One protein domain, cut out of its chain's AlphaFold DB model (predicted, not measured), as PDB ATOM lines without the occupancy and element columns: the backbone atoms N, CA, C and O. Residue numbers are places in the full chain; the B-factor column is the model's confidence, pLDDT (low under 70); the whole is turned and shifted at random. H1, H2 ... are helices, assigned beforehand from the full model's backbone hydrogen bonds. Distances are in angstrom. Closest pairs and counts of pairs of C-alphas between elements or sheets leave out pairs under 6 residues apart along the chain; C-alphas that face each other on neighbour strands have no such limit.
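What this domain is: This is residues 8 to 63 of the 67 residues of the protein "SPASM domain-containing protein" of Planctomycetes bacterium RIFCSPHIGHO2_02_FULL_38_41 (UniProt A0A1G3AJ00). A looping stretch with no named element, residues 8 to 28, leads to two helices set one after the other, H1 and H2, and H3 packs side by side with H2. The printed part has 56 residues with three named helices, H1, H2, H3 in that order, and no named strand; the class is all helix, with 23 residues in named elements, under half. It is compact, with a radius of gyration of the C-alphas of 11.2 A and spans of 32 by 22 by 15 A.

How they stand to each other: H1, residues 29 to 34, is close to but not clearly touching H2, residues 36 to 45; their closest C-alphas, Ile 32 and Tyr 38, are 7.4 A apart. They run the same way at a steep tilt of 61 degrees. H2 touches H3, residues 55 to 61, closest at the C-alphas of Ala 41 and Cys 56, 5.8 A. They run the same way at a shallow tilt of 16 degrees. H1 and H3 are apart. In H1, H2 and H3 every O i to N i+4 pair is within hydrogen-bond range.

Where its parts are: H1 begins at C-alpha 29, (120.928, 128.223, 108.560), and measures 8.5 A. H2 measures 14.3 A. H3 measures 10.0 A and ends at C-alpha 61, (148.519, 125.510, 106.881).

The domain as a whole: The farthest C-alphas, Glu 26 and Gly 63, are 32.5 A apart. The printed part has no cut. The link H1 to H2 is tight, H2 to H3 short. No printed residue is under 70 in pLDDT.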
ATOM      1  N   ILE A   8     126.145 120.646 107.065       97.50
ATOM      2  CA  ILE A   8     126.732 121.862 106.511       97.50
ATOM      3  C   ILE A   8     128.243 121.847 106.734       97.50
ATOM      4  O   ILE A   8     128.726 121.896 107.861       97.50
ATOM      5  N   LEU A   9     128.999 121.838 105.640       96.25
ATOM      6  CA  LEU A   9     130.461 121.821 105.626       96.25
ATOM      7  C   LEU A   9     131.041 123.192 105.235       96.25
ATOM      8  O   LEU A   9     130.472 123.893 104.382       96.25
ATOM      9  N   PRO A  10     132.207 123.580 105.788       94.44
ATOM     10  CA  PRO A  10     132.797 124.901 105.562       94.44
ATOM     11  C   PRO A  10     133.341 125.118 104.143       94.44
ATOM     12  O   PRO A  10     133.474 126.261 103.718       94.44
ATOM     13  N   CYS A  11     133.656 124.048 103.410       91.31
ATOM     14  CA  CYS A  11     134.223 124.079 102.060       91.31
ATOM     15  C   CYS A  11     133.754 122.842 101.279       91.31
ATOM     16  O   CYS A  11     133.455 121.818 101.887       91.31
ATOM     17  N   CYS A  12     133.693 122.929  99.949       88.75
ATOM     18  CA  CYS A  12     133.305 121.814  99.079       88.75
ATOM     19  C   CYS A  12     134.331 120.676  99.017       88.75
ATOM     20  O   CYS A  12     133.975 119.558  98.675       88.75
ATOM     21  N   ALA A  13     135.588 120.947  99.354       87.75
ATOM     22  CA  ALA A  13     136.656 119.961  99.265       87.75
ATOM     23  C   ALA A  13     136.888 119.189 100.584       87.75
ATOM     24  O   ALA A  13     137.807 118.383 100.714       87.75
ATOM     25  N   VAL A  14     136.027 119.411 101.580       87.00
ATOM     26  CA  VAL A  14     135.958 118.616 102.809       87.00
ATOM     27  C   VAL A  14     134.719 117.735 102.711       87.00
ATOM     28  O   VAL A  14     133.621 118.267 102.643       87.00
ATOM     29  N   TYR A  15     134.887 116.410 102.721       83.56
ATOM     30  CA  TYR A  15     133.774 115.462 102.537       83.56
ATOM     31  C   TYR A  15     133.364 114.721 103.811       83.56
ATOM     32  O   TYR A  15     132.269 114.177 103.886       83.56
ATOM     33  N   SER A  16     134.236 114.678 104.820       89.31
ATOM     34  CA  SER A  16     133.967 113.924 106.044       89.31
ATOM     35  C   SER A  16     133.035 114.696 106.979       89.31
ATOM     36  O   SER A  16     133.353 115.814 107.388       89.31
ATOM     37  N   GLU A  17     131.939 114.055 107.384       89.81
ATOM     38  CA  GLU A  17     130.931 114.588 108.315       89.81
ATOM     39  C   GLU A  17     131.520 115.033 109.662       89.81
ATOM     40  O   GLU A  17     131.020 115.969 110.275       89.81
ATOM     41  N   LYS A  18     132.661 114.468 110.086       92.12
ATOM     42  CA  LYS A  18     133.392 114.898 111.298       92.12
ATOM     43  C   LYS A  18     133.800 116.378 111.287       92.12
ATOM     44  O   LYS A  18     134.226 116.919 112.304       92.12
ATOM     45  N   HIS A  19     133.773 117.009 110.116       94.56
ATOM     46  CA  HIS A  19     134.093 118.416 109.923       94.56
ATOM     47  C   HIS A  19     132.856 119.275 109.630       94.56
ATOM     48  O   HIS A  19     133.015 120.439 109.257       94.56
ATOM     49  N   ALA A  20     131.649 118.726 109.796       96.56
ATOM     50  CA  ALA A  20     130.410 119.479 109.701       96.56
ATOM     51  C   ALA A  20     130.351 120.560 110.788       96.56
ATOM     52  O   ALA A  20     130.830 120.393 111.911       96.56
ATOM     53  N   PHE A  21     129.795 121.710 110.426       97.50
ATOM     54  CA  PHE A  21     129.624 122.866 111.303       97.50
ATOM     55  C   PHE A  21     128.195 122.970 111.845       97.50
ATOM     56  O   PHE A  21     127.908 123.890 112.602       97.50
ATOM     57  N   GLY A  22     127.312 122.052 111.461       97.69
ATOM     58  CA  GLY A  22     125.920 121.958 111.888       97.69
ATOM     59  C   GLY A  22     125.113 121.141 110.882       97.69
ATOM     60  O   GLY A  22     125.636 120.793 109.821       97.69
ATOM     61  N   ASN A  23     123.846 120.877 111.192       98.31
ATOM     62  CA  ASN A  23     122.918 120.198 110.295       98.31
ATOM     63  C   ASN A  23     121.660 121.060 110.086       98.31
ATOM     64  O   ASN A  23     121.040 121.509 111.051       98.31
ATOM     65  N   ILE A  24     121.291 121.315 108.826       98.12
ATOM     66  CA  ILE A  24     120.146 122.173 108.466       98.12
ATOM     67  C   ILE A  24     118.789 121.574 108.859       98.12
ATOM     68  O   ILE A  24     117.789 122.285 108.899       98.12
ATOM     69  N   LEU A  25     118.748 120.267 109.129       98.19
ATOM     70  CA  LEU A  25     117.561 119.568 109.611       98.19
ATOM     71  C   LEU A  25     117.350 119.765 111.123       98.19
ATOM     72  O   LEU A  25     116.268 119.467 111.621       98.19
ATOM     73  N   GLU A  26     118.354 120.281 111.844       98.31
ATOM     74  CA  GLU A  26     118.331 120.471 113.303       98.31
ATOM     75  C   GLU A  26     118.306 121.950 113.715       98.31
ATOM     76  O   GLU A  26     117.611 122.326 114.658       98.31
ATOM     77  N   ASN A  27     119.061 122.805 113.018       98.31
ATOM     78  CA  ASN A  27     119.146 124.236 113.305       98.31
ATOM     79  C   ASN A  27     118.882 125.066 112.053       98.31
ATOM     80  O   ASN A  27     119.160 124.642 110.929       98.31
ATOM     81  N   SER A  28     118.411 126.300 112.239       98.38
ATOM     82  CA  SER A  28     118.277 127.227 111.119       98.38
ATOM     83  C   SER A  28     119.649 127.546 110.520       98.38
ATOM     84  O   SER A  28     120.671 127.612 111.211       98.38
ATOM     85  N   PHE A  29     119.681 127.835 109.219       97.88
ATOM     86  CA  PHE A  29     120.928 128.223 108.560       97.88
ATOM     87  C   PHE A  29     121.587 129.439 109.227       97.88
ATOM     88  O   PHE A  29     122.811 129.499 109.330       97.88
ATOM     89  N   ALA A  30     120.787 130.402 109.700       98.38
ATOM     90  CA  ALA A  30     121.287 131.602 110.358       98.38
ATOM     91  C   ALA A  30     122.016 131.284 111.673       98.38
ATOM     92  O   ALA A  30     123.059 131.882 111.944       98.38
ATOM     93  N   GLU A  31     121.511 130.335 112.463       98.69
ATOM     94  CA  GLU A  31     122.182 129.862 113.679       98.69
ATOM     95  C   GLU A  31     123.496 129.163 113.337       98.69
ATOM     96  O   GLU A  31     124.536 129.496 113.905       98.69
ATOM     97  N   ILE A  32     123.483 128.264 112.348       98.56
ATOM     98  CA  ILE A  32     124.685 127.543 111.912       98.56
ATOM     99  C   ILE A  32     125.742 128.530 111.401       98.56
ATOM    100  O   ILE A  32     126.890 128.506 111.836       98.56
ATOM    101  N   TRP A  33     125.369 129.460 110.524       97.94
ATOM    102  CA  TRP A  33     126.288 130.440 109.941       97.94
ATOM    103  C   TRP A  33     126.927 131.376 110.979       97.94
ATOM    104  O   TRP A  33     128.069 131.830 110.807       97.94
ATOM    105  N   ASN A  34     126.203 131.681 112.057       98.12
ATOM    106  CA  ASN A  34     126.670 132.562 113.124       98.12
ATOM    107  C   ASN A  34     127.274 131.821 114.320       98.12
ATOM    108  O   ASN A  34     127.744 132.473 115.254       98.12
ATOM    109  N   ASN A  35     127.334 130.490 114.286       97.75
ATOM    110  CA  ASN A  35     127.964 129.725 115.345       97.75
ATOM    111  C   ASN A  35     129.488 129.932 115.391       97.75
ATOM    112  O   ASN A  35     130.136 130.462 114.480       97.75
ATOM    113  N   GLU A  36     130.086 129.467 116.479       97.19
ATOM    114  CA  GLU A  36     131.517 129.610 116.733       97.19
ATOM    115  C   GLU A  36     132.419 128.904 115.702       97.19
ATOM    116  O   GLU A  36     133.543 129.357 115.476       97.19
ATOM    117  N   MET A  37     131.946 127.840 115.042       97.06
ATOM    118  CA  MET A  37     132.715 127.118 114.023       97.06
ATOM    119  C   MET A  37     132.865 127.964 112.759       97.06
ATOM    120  O   MET A  37     133.983 128.187 112.286       97.06
ATOM    121  N   TYR A  38     131.761 128.516 112.253       97.25
ATOM    122  CA  TYR A  38     131.785 129.394 111.086       97.25
ATOM    123  C   TYR A  38     132.451 130.742 111.379       97.25
ATOM    124  O   TYR A  38     133.209 131.250 110.547       97.25
ATOM    125  N   VAL A  39     132.251 131.307 112.574       97.00
ATOM    126  CA  VAL A  39     132.992 132.500 113.021       97.00
ATOM    127  C   VAL A  39     134.500 132.226 113.049       97.00
ATOM    128  O   VAL A  39     135.273 133.058 112.567       97.00
ATOM    129  N   SER A  40     134.928 131.073 113.574       96.56
ATOM    130  CA  SER A  40     136.334 130.645 113.568       96.56
ATOM    131  C   SER A  40     136.876 130.524 112.142       96.56
ATOM    132  O   SER A  40     137.901 131.125 111.828       96.56
ATOM    133  N   ALA A  41     136.166 129.840 111.243       95.69
ATOM    134  CA  ALA A  41     136.593 129.699 109.853       95.69
ATOM    135  C   ALA A  41     136.769 131.053 109.147       95.69
ATOM    136  O   ALA A  41     137.784 131.277 108.487       95.69
ATOM    137  N   ARG A  42     135.834 131.998 109.336       95.25
ATOM    138  CA  ARG A  42     135.962 133.357 108.784       95.25
ATOM    139  C   ARG A  42     137.175 134.096 109.348       95.25
ATOM    140  O   ARG A  42     137.881 134.763 108.595       95.25
ATOM    141  N   LYS A  43     137.447 133.976 110.655       95.75
ATOM    142  CA  LYS A  43     138.662 134.545 111.267       95.75
ATOM    143  C   LYS A  43     139.925 133.947 110.650       95.75
ATOM    144  O   LYS A  43     140.841 134.701 110.337       95.75
ATOM    145  N   GLU A  44     139.944 132.634 110.434       94.12
ATOM    146  CA  GLU A  44     141.086 131.926 109.858       94.12
ATOM    147  C   GLU A  44     141.421 132.430 108.450       94.12
ATOM    148  O   GLU A  44     142.568 132.803 108.184       94.12
ATOM    149  N   ILE A  45     140.406 132.522 107.585       90.88
ATOM    150  CA  ILE A  45     140.530 133.014 106.205       90.88
ATOM    151  C   ILE A  45     141.006 134.472 106.184       90.88
ATOM    152  O   ILE A  45     141.889 134.824 105.410       90.88
ATOM    153  N   LEU A  46     140.477 135.314 107.079       94.25
ATOM    154  CA  LEU A  46     140.868 136.723 107.202       94.25
ATOM    155  C   LEU A  46     142.225 136.936 107.897       94.25
ATOM    156  O   LEU A  46     142.605 138.080 108.141       94.25
ATOM    157  N   GLY A  47     142.934 135.872 108.288       92.00
ATOM    158  CA  GLY A  47     144.207 135.985 109.006       92.00
ATOM    159  C   GLY A  47     144.084 136.582 110.412       92.00
ATOM    160  O   GLY A  47     145.071 137.050 110.974       92.00
ATOM    161  N   ARG A  48     142.883 136.586 110.997       94.19
ATOM    162  CA  ARG A  48     142.631 137.121 112.339       94.19
ATOM    163  C   ARG A  48     142.966 136.083 113.403       94.19
ATOM    164  O   ARG A  48     142.865 134.881 113.165       94.19
ATOM    165  N   LYS A  49     143.297 136.558 114.610       91.81
ATOM    166  CA  LYS A  49     143.532 135.688 115.769       91.81
ATOM    167  C   LYS A  49     142.338 134.756 115.971       91.81
ATOM    168  O   LYS A  49     141.195 135.203 116.099       91.81
ATOM    169  N   ASN A  50     142.634 133.469 116.027       91.56
ATOM    170  CA  ASN A  50     141.661 132.408 116.170       91.56
ATOM    171  C   ASN A  50     142.127 131.452 117.268       91.56
ATOM    172  O   ASN A  50     143.320 131.202 117.409       91.56
ATOM    173  N   THR A  51     141.191 130.962 118.070       89.12
ATOM    174  CA  THR A  51     141.468 130.043 119.184       89.12
ATOM    175  C   THR A  51     140.895 128.657 118.935       89.12
ATOM    176  O   THR A  51     141.240 127.718 119.647       89.12
ATOM    177  N   LYS A  52     140.020 128.512 117.933       92.25
ATOM    178  CA  LYS A  52     139.324 127.260 117.659       92.25
ATOM    179  C   LYS A  52     139.933 126.564 116.451       92.25
ATOM    180  O   LYS A  52     139.902 127.105 115.347       92.25
ATOM    181  N   HIS A  53     140.441 125.354 116.662       90.69
ATOM    182  CA  HIS A  53     141.009 124.518 115.610       90.69
ATOM    183  C   HIS A  53     139.908 123.783 114.844       90.69
ATOM    184  O   HIS A  53     139.340 122.805 115.319       90.69
ATOM    185  N   THR A  54     139.615 124.267 113.641       94.75
ATOM    186  CA  THR A  54     138.710 123.625 112.680       94.75
ATOM    187  C   THR A  54     139.510 123.065 111.503       94.75
ATOM    188  O   THR A  54     140.707 123.333 111.377       94.75
ATOM    189  N   ILE A  55     138.859 122.340 110.587       93.88
ATOM    190  CA  ILE A  55     139.496 121.887 109.338       93.88
ATOM    191  C   ILE A  55     140.110 123.048 108.539       93.88
ATOM    192  O   ILE A  55     141.144 122.881 107.900       93.88
ATOM    193  N   CYS A  56     139.542 124.254 108.649       93.25
ATOM    194  CA  CYS A  56     140.044 125.459 107.991       93.25
ATOM    195  C   CYS A  56     141.461 125.832 108.451       93.25
ATOM    196  O   CYS A  56     142.246 126.329 107.646       93.25
ATOM    197  N   HIS A  57     141.808 125.553 109.713       92.00
ATOM    198  CA  HIS A  57     143.163 125.756 110.228       92.00
ATOM    199  C   HIS A  57     144.165 124.839 109.516       92.00
ATOM    200  O   HIS A  57     145.219 125.290 109.070       92.00
ATOM    201  N   THR A  58     143.813 123.560 109.368       90.62
ATOM    202  CA  THR A  58     144.627 122.580 108.639       90.62
ATOM    203  C   THR A  58     144.748 122.966 107.170       90.62
ATOM    204  O   THR A  58     145.861 123.066 106.665       90.62
ATOM    205  N   CYS A  59     143.631 123.273 106.502       90.00
ATOM    206  CA  CYS A  59     143.634 123.682 105.098       90.00
ATOM    207  C   CYS A  59     144.526 124.902 104.864       90.00
ATOM    208  O   CYS A  59     145.350 124.878 103.957       90.00
ATOM    209  N   LYS A  60     144.430 125.948 105.696       89.50
ATOM    210  CA  LYS A  60     145.283 127.135 105.557       89.50
ATOM    211  C   LYS A  60     146.766 126.807 105.720       89.50
ATOM    212  O   LYS A  60     147.579 127.309 104.950       89.50
ATOM    213  N   ARG A  61     147.128 125.960 106.692       88.31
ATOM    214  CA  ARG A  61     148.519 125.510 106.881       88.31
ATOM    215  C   ARG A  61     149.048 124.719 105.685       88.31
ATOM    216  O   ARG A  61     150.235 124.808 105.397       88.31
ATOM    217  N   SER A  62     148.172 124.006 104.985       87.31
ATOM    218  CA  SER A  62     148.486 123.275 103.754       87.31
ATOM    219  C   SER A  62     148.353 124.127 102.481       87.31
ATOM    220  O   SER A  62     148.372 123.583 101.382       87.31
ATOM    221  N   GLY A  63     148.176 125.451 102.586       86.25
ATOM    222  CA  GLY A  63     148.035 126.336 101.420       86.25
ATOM    223  C   GLY A  63     146.718 126.165 100.653       86.25
ATOM    224  O   GLY A  63     146.660 126.457  99.465       86.25
TER     225      GLY A  63